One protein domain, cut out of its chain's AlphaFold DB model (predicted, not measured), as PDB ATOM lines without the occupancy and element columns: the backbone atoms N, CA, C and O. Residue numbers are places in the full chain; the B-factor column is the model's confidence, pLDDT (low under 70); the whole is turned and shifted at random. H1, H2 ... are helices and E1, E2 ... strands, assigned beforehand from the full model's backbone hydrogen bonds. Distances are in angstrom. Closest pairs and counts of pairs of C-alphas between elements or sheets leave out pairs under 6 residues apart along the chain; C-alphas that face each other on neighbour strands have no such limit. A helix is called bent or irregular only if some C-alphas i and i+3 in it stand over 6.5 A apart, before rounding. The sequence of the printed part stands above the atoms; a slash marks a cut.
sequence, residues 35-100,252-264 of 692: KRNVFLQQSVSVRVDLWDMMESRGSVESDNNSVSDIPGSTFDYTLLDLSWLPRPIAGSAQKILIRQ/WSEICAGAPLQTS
ATOM      1  N   LYS A  35     125.770 211.535  99.671       82.44
ATOM      2  CA  LYS A  35     126.919 211.708 100.569       82.44
ATOM      3  C   LYS A  35     128.190 211.366  99.798       82.44
ATOM      4  O   LYS A  35     128.242 210.347  99.110       82.44
ATOM      5  N   ARG A  36     129.237 212.189  99.937       84.44
ATOM      6  CA  ARG A  36     130.528 211.901  99.302       84.44
ATOM      7  C   ARG A  36     131.021 210.540  99.783       84.44
ATOM      8  O   ARG A  36     131.244 210.348 100.978       84.44
ATOM      9  N   ASN A  37     131.247 209.621  98.849       88.88
ATOM     10  CA  ASN A  37     131.912 208.373  99.178       88.88
ATOM     11  C   ASN A  37     133.394 208.653  99.467       88.88
ATOM     12  O   ASN A  37     134.183 208.911  98.561       88.88
ATOM     13  N   VAL A  38     133.752 208.644 100.749       93.06
ATOM     14  CA  VAL A  38     135.130 208.832 101.227       93.06
ATOM     15  C   VAL A  38     135.869 207.508 101.434       93.06
ATOM     16  O   VAL A  38     137.052 207.519 101.764       93.06
ATOM     17  N   PHE A  39     135.193 206.375 101.232       94.00
ATOM     18  CA  PHE A  39     135.750 205.036 101.386       94.00
ATOM     19  C   PHE A  39     136.089 204.462 100.007       94.00
ATOM     20  O   PHE A  39     135.211 204.105  99.223       94.00
ATOM     21  N   LEU A  40     137.382 204.388  99.701       93.31
ATOM     22  CA  LEU A  40     137.891 203.879  98.432       93.31
ATOM     23  C   LEU A  40     138.411 202.456  98.621       93.31
ATOM     24  O   LEU A  40     139.338 202.235  99.399       93.31
ATOM     25  N   GLN A  41     137.860 201.496  97.886       92.44
ATOM     26  CA  GLN A  41     138.405 200.141  97.842       92.44
ATOM     27  C   GLN A  41     139.587 200.089  96.871       92.44
ATOM     28  O   GLN A  41     139.520 200.621  95.762       92.44
ATOM     29  N   GLN A  42     140.684 199.477  97.302       92.19
ATOM     30  CA  GLN A  42     141.887 199.274  96.503       92.19
ATOM     31  C   GLN A  42     142.430 197.866  96.735       92.19
ATOM     32  O   GLN A  42     142.106 197.220  97.727       92.19
ATOM     33  N   SER A  43     143.279 197.407  95.825       84.81
ATOM     34  CA  SER A  43     143.983 196.137  95.947       84.81
ATOM     35  C   SER A  43     145.475 196.362  95.743       84.81
ATOM     36  O   SER A  43     145.896 197.168  94.910       84.81
ATOM     37  N   VAL A  44     146.294 195.670  96.533       82.44
ATOM     38  CA  VAL A  44     147.750 195.670  96.365       82.44
ATOM     39  C   VAL A  44     148.179 194.242  96.105       82.44
ATOM     40  O   VAL A  44     147.978 193.337  96.915       82.44
ATOM     41  N   SER A  45     148.796 194.049  94.944       79.06
ATOM     42  CA  SER A  45     149.547 192.837  94.663       79.06
ATOM     43  C   SER A  45     150.943 193.021  95.237       79.06
ATOM     44  O   SER A  45     151.763 193.763  94.687       79.06
ATOM     45  N   VAL A  46     151.223 192.367  96.363       72.81
ATOM     46  CA  VAL A  46     152.596 192.287  96.856       72.81
ATOM     47  C   VAL A  46     153.284 191.219  96.014       72.81
ATOM     48  O   VAL A  46     153.208 190.026  96.304       72.81
ATOM     49  N   ARG A  47     153.926 191.645  94.922       66.88
ATOM     50  CA  ARG A  47     154.867 190.786  94.203       66.88
ATOM     51  C   ARG A  47     156.108 190.654  95.052       66.88
ATOM     52  O   ARG A  47     156.787 191.635  95.351       66.88
ATOM     53  N   VAL A  48     156.349 189.434  95.485       58.41
ATOM     54  CA  VAL A  48     157.375 189.158  96.455       58.41
ATOM     55  C   VAL A  48     158.415 188.243  95.830       58.41
ATOM     56  O   VAL A  48     158.279 187.027  95.861       58.41
ATOM     57  N   ASP A  49     159.523 188.839  95.396       65.69
ATOM     58  CA  ASP A  49     160.786 188.123  95.169       65.69
ATOM     59  C   ASP A  49     161.435 187.683  96.516       65.69
ATOM     60  O   ASP A  49     162.636 187.441  96.598       65.69
ATOM     61  N   LEU A  50     160.675 187.627  97.629       63.50
ATOM     62  CA  LEU A  50     161.163 187.210  98.959       63.50
ATOM     63  C   LEU A  50     161.223 185.692  99.112       63.50
ATOM     64  O   LEU A  50     161.803 185.259 100.104       63.50
ATOM     65  N   TRP A  51     160.685 184.884  98.193       64.38
ATOM     66  CA  TRP A  51     160.867 183.425  98.266       64.38
ATOM     67  C   TRP A  51     162.359 183.062  98.342       64.38
ATOM     68  O   TRP A  51     162.774 182.374  99.278       64.38
ATOM     69  N   ASP A  52     163.189 183.695  97.509       63.75
ATOM     70  CA  ASP A  52     164.652 183.560  97.554       63.75
ATOM     71  C   ASP A  52     165.260 184.043  98.889       63.75
ATOM     72  O   ASP A  52     166.275 183.530  99.371       63.75
ATOM     73  N   MET A  53     164.639 185.032  99.540       63.84
ATOM     74  CA  MET A  53     165.102 185.558 100.828       63.84
ATOM     75  C   MET A  53     164.676 184.686 102.017       63.84
ATOM     76  O   MET A  53     165.456 184.545 102.965       63.84
ATOM     77  N   MET A  54     163.481 184.091 101.983       62.69
ATOM     78  CA  MET A  54     162.955 183.212 103.031       62.69
ATOM     79  C   MET A  54     163.670 181.859 103.036       62.69
ATOM     80  O   MET A  54     164.056 181.388 104.109       62.69
ATOM     81  N   GLU A  55     163.969 181.291 101.864       63.66
ATOM     82  CA  GLU A  55     164.760 180.057 101.763       63.66
ATOM     83  C   GLU A  55     166.185 180.230 102.313       63.66
ATOM     84  O   GLU A  55     166.742 179.320 102.935       63.66
ATOM     85  N   SER A  56     166.766 181.429 102.186       57.28
ATOM     86  CA  SER A  56     168.125 181.703 102.669       57.28
ATOM     87  C   SER A  56     168.261 181.776 104.201       57.28
ATOM     88  O   SER A  56     169.359 181.568 104.730       57.28
ATOM     89  N   ARG A  57     167.176 182.069 104.942       56.75
ATOM     90  CA  ARG A  57     167.238 182.322 106.399       56.75
ATOM     91  C   ARG A  57     166.955 181.104 107.282       56.75
ATOM     92  O   ARG A  57     167.221 181.179 108.480       56.75
ATOM     93  N   GLY A  58     166.585 179.965 106.700       49.88
ATOM     94  CA  GLY A  58     166.320 178.725 107.432       49.88
ATOM     95  C   GLY A  58     164.975 178.773 108.155       49.88
ATOM     96  O   GLY A  58     164.649 179.754 108.816       49.88
ATOM     97  N   SER A  59     164.186 177.711 108.010       42.19
ATOM     98  CA  SER A  59     162.852 177.584 108.599       42.19
ATOM     99  C   SER A  59     162.905 177.746 110.123       42.19
ATOM    100  O   SER A  59     163.339 176.843 110.841       42.19
ATOM    101  N   VAL A  60     162.481 178.905 110.617       45.78
ATOM    102  CA  VAL A  60     162.101 179.077 112.016       45.78
ATOM    103  C   VAL A  60     160.636 178.671 112.088       45.78
ATOM    104  O   VAL A  60     159.813 179.255 111.389       45.78
ATOM    105  N   GLU A  61     160.332 177.635 112.868       39.62
ATOM    106  CA  GLU A  61     158.960 177.251 113.204       39.62
ATOM    107  C   GLU A  61     158.299 178.446 113.904       39.62
ATOM    108  O   GLU A  61     158.585 178.750 115.060       39.62
ATOM    109  N   SER A  62     157.502 179.195 113.145       45.66
ATOM    110  CA  SER A  62     156.595 180.209 113.668       45.66
ATOM    111  C   SER A  62     155.366 179.497 114.212       45.66
ATOM    112  O   SER A  62     154.844 178.598 113.554       45.66
ATOM    113  N   ASP A  63     154.889 179.918 115.382       39.94
ATOM    114  CA  ASP A  63     153.648 179.421 115.968       39.94
ATOM    115  C   ASP A  63     152.491 179.525 114.953       39.94
ATOM    116  O   ASP A  63     152.296 180.548 114.293       39.94
ATOM    117  N   ASN A  64     151.750 178.423 114.815       40.81
ATOM    118  CA  ASN A  64     150.847 178.063 113.711       40.81
ATOM    119  C   ASN A  64     149.598 178.949 113.492       40.81
ATOM    120  O   ASN A  64     148.698 178.536 112.767       40.81
ATOM    121  N   ASN A  65     149.507 180.156 114.054       43.12
ATOM    122  CA  ASN A  65     148.268 180.950 114.021       43.12
ATOM    123  C   ASN A  65     148.258 182.162 113.068       43.12
ATOM    124  O   ASN A  65     147.326 182.957 113.125       43.12
ATOM    125  N   SER A  66     149.231 182.303 112.160       47.22
ATOM    126  CA  SER A  66     149.231 183.391 111.158       47.22
ATOM    127  C   SER A  66     149.641 182.960 109.742       47.22
ATOM    128  O   SER A  66     150.239 183.736 108.998       47.22
ATOM    129  N   VAL A  67     149.319 181.725 109.337       44.03
ATOM    130  CA  VAL A  67     149.627 181.182 107.991       44.03
ATOM    131  C   VAL A  67     148.911 181.950 106.855       44.03
ATOM    132  O   VAL A  67     149.168 181.708 105.683       44.03
ATOM    133  N   SER A  68     148.056 182.928 107.167       49.19
ATOM    134  CA  SER A  68     147.404 183.800 106.182       49.19
ATOM    135  C   SER A  68     148.295 184.910 105.602       49.19
ATOM    136  O   SER A  68     147.909 185.504 104.602       49.19
ATOM    137  N   ASP A  69     149.484 185.174 106.155       56.75
ATOM    138  CA  ASP A  69     150.391 186.227 105.659       56.75
ATOM    139  C   ASP A  69     151.502 185.658 104.751       56.75
ATOM    140  O   ASP A  69     152.690 185.952 104.919       56.75
ATOM    141  N   ILE A  70     151.138 184.805 103.784       56.41
ATOM    142  CA  ILE A  70     152.108 184.294 102.804       56.41
ATOM    143  C   ILE A  70     152.403 185.387 101.764       56.41
ATOM    144  O   ILE A  70     151.483 185.913 101.132       56.41
ATOM    145  N   PRO A  71     153.681 185.713 101.516       56.22
ATOM    146  CA  PRO A  71     154.043 186.680 100.494       56.22
ATOM    147  C   PRO A  71     153.672 186.175  99.086       56.22
ATOM    148  O   PRO A  71     154.182 185.151  98.632       56.22
ATOM    149  N   GLY A  72     152.780 186.896  98.397       65.44
ATOM    150  CA  GLY A  72     152.320 186.580  97.035       65.44
ATOM    151  C   GLY A  72     150.803 186.648  96.828       65.44
ATOM    152  O   GLY A  72     150.346 186.638  95.686       65.44
ATOM    153  N   SER A  73     150.011 186.758  97.897       72.12
ATOM    154  CA  SER A  73     148.575 187.016  97.786       72.12
ATOM    155  C   SER A  73     148.305 188.490  97.476       72.12
ATOM    156  O   SER A  73     148.797 189.386  98.166       72.12
ATOM    157  N   THR A  74     147.484 188.751  96.461       81.75
ATOM    158  CA  THR A  74     146.781 190.033  96.358       81.75
ATOM    159  C   THR A  74     145.808 190.116  97.524       81.75
ATOM    160  O   THR A  74     145.093 189.150  97.790       81.75
ATOM    161  N   PHE A  75     145.780 191.247  98.218       85.25
ATOM    162  CA  PHE A  75     144.770 191.499  99.236       85.25
ATOM    163  C   PHE A  75     144.130 192.864  99.001       85.25
ATOM    164  O   PHE A  75     144.783 193.819  98.555       85.25
ATOM    165  N   ASP A  76     142.837 192.923  99.287       89.38
ATOM    166  CA  ASP A  76     142.045 194.136  99.188       89.38
ATOM    167  C   ASP A  76     142.131 194.910 100.501       89.38
ATOM    168  O   ASP A  76     142.168 194.336 101.590       89.38
ATOM    169  N   TYR A  77     142.158 196.230 100.398       93.12
ATOM    170  CA  TYR A  77     142.111 197.126 101.541       93.12
ATOM    171  C   TYR A  77     141.256 198.346 101.223       93.12
ATOM    172  O   TYR A  77     141.050 198.730 100.069       93.12
ATOM    173  N   THR A  78     140.753 198.986 102.272       95.81
ATOM    174  CA  THR A  78     139.975 200.216 102.142       95.81
ATOM    175  C   THR A  78     140.825 201.403 102.563       95.81
ATOM    176  O   THR A  78     141.520 201.371 103.580       95.81
ATOM    177  N   LEU A  79     140.767 202.474 101.782       96.31
ATOM    178  CA  LEU A  79     141.319 203.770 102.131       96.31
ATOM    179  C   LEU A  79     140.199 204.724 102.518       96.31
ATOM    180  O   LEU A  79     139.172 204.803 101.851       96.31
ATOM    181  N   LEU A  80     140.451 205.505 103.555       95.50
ATOM    182  CA  LEU A  80     139.712 206.719 103.839       95.50
ATOM    183  C   LEU A  80     140.397 207.884 103.113       95.50
ATOM    184  O   LEU A  80     141.531 208.240 103.448       95.50
ATOM    185  N   ASP A  81     139.724 208.458 102.117       94.56
ATOM    186  CA  ASP A  81     140.224 209.590 101.336       94.56
ATOM    187  C   ASP A  81     139.802 210.930 101.950       94.56
ATOM    188  O   ASP A  81     138.635 211.334 101.933       94.56
ATOM    189  N   LEU A  82     140.798 211.633 102.483       91.88
ATOM    190  CA  LEU A  82     140.704 212.961 103.078       91.88
ATOM    191  C   LEU A  82     141.412 214.019 102.218       91.88
ATOM    192  O   LEU A  82     141.655 215.125 102.691       91.88
ATOM    193  N   SER A  83     141.761 213.717 100.965       90.00
ATOM    194  CA  SER A  83     142.485 214.642 100.076       90.00
ATOM    195  C   SER A  83     141.710 215.923  99.758       90.00
ATOM    196  O   SER A  83     142.312 216.953  99.457       90.00
ATOM    197  N   TRP A  84     140.384 215.880  99.883       87.12
ATOM    198  CA  TRP A  84     139.498 217.035  99.753       87.12
ATOM    199  C   TRP A  84     139.487 217.937 100.997       87.12
ATOM    200  O   TRP A  84     138.997 219.067 100.925       87.12
ATOM    201  N   LEU A  85     140.008 217.463 102.135       84.62
ATOM    202  CA  LEU A  85     140.154 218.276 103.336       84.62
ATOM    203  C   LEU A  85     141.447 219.096 103.280       84.62
ATOM    204  O   LEU A  85     142.489 218.624 102.819       84.62
ATOM    205  N   PRO A  86     141.433 220.314 103.839       78.56
ATOM    206  CA  PRO A  86     142.654 221.079 104.027       78.56
ATOM    207  C   PRO A  86     143.663 220.328 104.913       78.56
ATOM    208  O   PRO A  86     143.293 219.688 105.904       78.56
ATOM    209  N   ARG A  87     144.958 220.471 104.590       74.31
ATOM    210  CA  ARG A  87     146.083 219.816 105.292       74.31
ATOM    211  C   ARG A  87     146.024 219.882 106.829       74.31
ATOM    212  O   ARG A  87     146.402 218.897 107.448       74.31
ATOM    213  N   PRO A  88     145.537 220.954 107.487       69.06
ATOM    214  CA  PRO A  88     145.480 220.980 108.949       69.06
ATOM    215  C   PRO A  88     144.582 219.907 109.594       69.06
ATOM    216  O   PRO A  88     144.810 219.593 110.756       69.06
ATOM    217  N   ILE A  89     143.581 219.353 108.885       66.75
ATOM    218  CA  ILE A  89     142.746 218.240 109.398       66.75
ATOM    219  C   ILE A  89     143.256 216.887 108.932       66.75
ATOM    220  O   ILE A  89     143.395 215.981 109.747       66.75
ATOM    221  N   ALA A  90     143.546 216.747 107.635       68.56
ATOM    222  CA  ALA A  90     144.120 215.511 107.103       68.56
ATOM    223  C   ALA A  90     145.504 215.212 107.725       68.56
ATOM    224  O   ALA A  90     146.029 214.104 107.640       68.56
ATOM    225  N   GLY A  91     146.118 216.213 108.364       74.56
ATOM    226  CA  GLY A  91     147.487 216.150 108.832       74.56
ATOM    227  C   GLY A  91     148.429 215.965 107.647       74.56
ATOM    228  O   GLY A  91     148.202 216.468 106.545       74.56
ATOM    229  N   SER A  92     149.497 215.204 107.862       71.88
ATOM    230  CA  SER A  92     150.392 214.789 106.782       71.88
ATOM    231  C   SER A  92     149.798 213.695 105.884       71.88
ATOM    232  O   SER A  92     150.360 213.434 104.826       71.88
ATOM    233  N   ALA A  93     148.695 213.051 106.284       77.06
ATOM    234  CA  ALA A  93     148.136 211.881 105.613       77.06
ATOM    235  C   ALA A  93     146.781 212.207 104.964       77.06
ATOM    236  O   ALA A  93     145.724 212.093 105.574       77.06
ATOM    237  N   GLN A  94     146.806 212.571 103.681       88.00
ATOM    238  CA  GLN A  94     145.584 212.794 102.896       88.00
ATOM    239  C   GLN A  94     144.765 211.520 102.665       88.00
ATOM    240  O   GLN A  94     143.591 211.602 102.332       88.00
ATOM    241  N   LYS A  95     145.375 210.347 102.828       93.38
ATOM    242  CA  LYS A  95     144.710 209.052 102.734       93.38
ATOM    243  C   LYS A  95     145.114 208.211 103.931       93.38
ATOM    244  O   LYS A  95     146.291 208.176 104.289       93.38
ATOM    245  N   ILE A  96     144.144 207.545 104.542       94.19
ATOM    246  CA  ILE A  96     144.349 206.701 105.719       94.19
ATOM    247  C   ILE A  96     143.985 205.268 105.345       94.19
ATOM    248  O   ILE A  96     142.902 205.023 104.824       94.19
ATOM    249  N   LEU A  97     144.877 204.319 105.625       96.31
ATOM    250  CA  LEU A  97     144.558 202.898 105.519       96.31
ATOM    251  C   LEU A  97     143.556 202.517 106.613       96.31
ATOM    252  O   LEU A  97     143.849 202.685 107.799       96.31
ATOM    253  N   ILE A  98     142.402 201.981 106.223       97.12
ATOM    254  CA  ILE A  98     141.449 201.397 107.163       97.12
ATOM    255  C   ILE A  98     141.890 199.969 107.430       97.12
ATOM    256  O   ILE A  98     141.812 199.089 106.575       97.12
ATOM    257  N   ARG A  99     142.390 199.768 108.641       96.81
ATOM    258  CA  ARG A  99     142.845 198.476 109.131       96.81
ATOM    259  C   ARG A  99     141.652 197.593 109.468       96.81
ATOM    260  O   ARG A  99     140.653 198.098 109.979       96.81
ATOM    261  N   GLN A 100     141.804 196.279 109.324       96.12
ATOM    262  CA  GLN A 100     140.822 195.332 109.866       96.12
ATOM    263  C   GLN A 100     140.631 195.554 111.376       96.12
ATOM    264  O   GLN A 100     139.514 195.548 111.883       96.12
ATOM    265  N   TRP A 252     152.076 192.409 108.239       93.50
ATOM    266  CA  TRP A 252     152.946 192.700 107.103       93.50
ATOM    267  C   TRP A 252     152.157 193.215 105.889       93.50
ATOM    268  O   TRP A 252     152.582 194.170 105.238       93.50
ATOM    269  N   SER A 253     150.983 192.640 105.621       92.56
ATOM    270  CA  SER A 253     150.079 193.091 104.561       92.56
ATOM    271  C   SER A 253     149.656 194.550 104.776       92.56
ATOM    272  O   SER A 253     149.831 195.376 103.881       92.56
ATOM    273  N   GLU A 254     149.238 194.926 105.988       95.38
ATOM    274  CA  GLU A 254     148.944 196.329 106.319       95.38
ATOM    275  C   GLU A 254     150.152 197.246 106.067       95.38
ATOM    276  O   GLU A 254     149.999 198.335 105.512       95.38
ATOM    277  N   ILE A 255     151.368 196.806 106.415       95.00
ATOM    278  CA  ILE A 255     152.596 197.572 106.154       95.00
ATOM    279  C   ILE A 255     152.826 197.771 104.651       95.00
ATOM    280  O   ILE A 255     153.204 198.869 104.231       95.00
ATOM    281  N   CYS A 256     152.582 196.760 103.822       92.81
ATOM    282  CA  CYS A 256     152.675 196.907 102.372       92.81
ATOM    283  C   CYS A 256     151.614 197.870 101.825       92.81
ATOM    284  O   CYS A 256     151.954 198.753 101.040       92.81
ATOM    285  N   ALA A 257     150.358 197.755 102.265       93.00
ATOM    286  CA  ALA A 257     149.271 198.625 101.805       93.00
ATOM    287  C   ALA A 257     149.429 200.082 102.260       93.00
ATOM    288  O   ALA A 257     149.052 201.006 101.543       93.00
ATOM    289  N   GLY A 258     150.011 200.310 103.439       93.81
ATOM    290  CA  GLY A 258     150.275 201.655 103.939       93.81
ATOM    291  C   GLY A 258     151.506 202.322 103.316       93.81
ATOM    292  O   GLY A 258     151.637 203.542 103.427       93.81
ATOM    293  N   ALA A 259     152.401 201.570 102.659       93.06
ATOM    294  CA  ALA A 259     153.656 202.104 102.127       93.06
ATOM    295  C   ALA A 259     153.459 203.176 101.033       93.06
ATOM    296  O   ALA A 259     154.078 204.235 101.150       93.06
ATOM    297  N   PRO A 260     152.562 203.003 100.036       91.25
ATOM    298  CA  PRO A 260     152.277 204.041  99.039       91.25
ATOM    299  C   PRO A 260     151.664 205.324  99.619       91.25
ATOM    300  O   PRO A 260     151.630 206.345  98.939       91.25
ATOM    301  N   LEU A 261     151.153 205.277 100.856       90.88
ATOM    302  CA  LEU A 261     150.530 206.423 101.527       90.88
ATOM    303  C   LEU A 261     151.545 207.298 102.274       90.88
ATOM    304  O   LEU A 261     151.182 208.356 102.790       90.88
ATOM    305  N   GLN A 262     152.797 206.853 102.387       90.44
ATOM    306  CA  GLN A 262     153.820 207.581 103.125       90.44
ATOM    307  C   GLN A 262     154.368 208.743 102.293       90.44
ATOM    308  O   GLN A 262     154.615 208.622 101.098       90.44
ATOM    309  N   THR A 263     154.584 209.884 102.946       79.56
ATOM    310  CA  THR A 263     155.130 211.095 102.307       79.56
ATOM    311  C   THR A 263     156.656 211.105 102.250       79.56
ATOM    312  O   THR A 263     157.246 211.839 101.462       79.56
ATOM    313  N   SER A 264     157.303 210.309 103.105       71.31
ATOM    314  CA  SER A 264     158.752 210.102 103.099       71.31
ATOM    315  C   SER A 264     159.106 209.141 101.963       71.31
ATOM    316  O   SER A 264     158.344 208.213 101.717       71.31
TER     317      SER A 264
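This is residues 35 to 100 and 252 to 264 of the 692 residues of an uncharacterized protein of Sparassis crispa (UniProt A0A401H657). A small, strongly twisted sheet of three strands has one helix, H3, packed across it, and a long loop with H1 reaches away at one end, where residues 55 to 67 stick out free. At the other end of the long axis, the short helix H2 lies in the link between E2 and E3. The printed part has 79 residues with three named helices and three named strands, along the chain E1, H1, E2, H2, E3, H3; the sheet order is E1, E2, E3, all antiparallel, and the class is mixed, helices and strands. The whole is loose and elongated, with a radius of gyration of the C-alphas of 16.3 A and spans of 49 by 27 by 21 A.

E1, residues 39 to 45, begins at C-alpha 39 (135.750, 205.036, 101.386) and is 19.6 A long. H1, residues 51 to 57, measures 10.4 A. E2, residues 74 to 81, is 21.2 A long and begins at C-alpha 74 (146.781, 190.033, 96.358). H2, residues 87 to 90, measures 5.1 A, and E3, residues 95 to 98, measures 9.4 A. H3, residues 252 to 261, is 15.0 A long and ends at C-alpha 261 (150.530, 206.423, 101.527); it is irregular, but only just, with C-alphas 257 and 260 6.8 A apart.

E1 and E2 are antiparallel at 149 degrees, with N 40 and O 79 at 2.8 A and N 77 and O 42 at 2.8 A, within hydrogen-bond range. E2 and E3 are antiparallel at 127 degrees, with N 80 and O 96 at 2.8 A. E1 and E3 are the edge strands. H3 is on the sheet, in two layers, a helix on one face of a sheet, at a height over the sheet of 7.3 A. It is over E1 and only just not over E2, on which 2 of its C-alphas fall; it runs across the strands, at 76 degrees to E1 on the local plane. The closest C-alphas of E3 and H3 are those of Leu 97 and Gly 258, 6.1 A apart. H1 and H2 are not on the sheet, and both are apart from H3. Of the O i to N i+4 pairs, 1 of 3 is within range in H1, beside 3 of 4 O i to N i+3 pairs, and 4 of 6 in H3; H2 is too short for such a pair.

The C-alphas of Lys 35 and Gly 58 are the two farthest apart, at 51.8 A. Residues 101 to 251 are not printed, and C-alphas 100 and 252 are 12.7 A apart across this cut. The link from H1 to E2, 16 residues, is long. Mean pLDDT of the printed part is 76.2, and residues 47 to 72 and 88 to 90 are under 70.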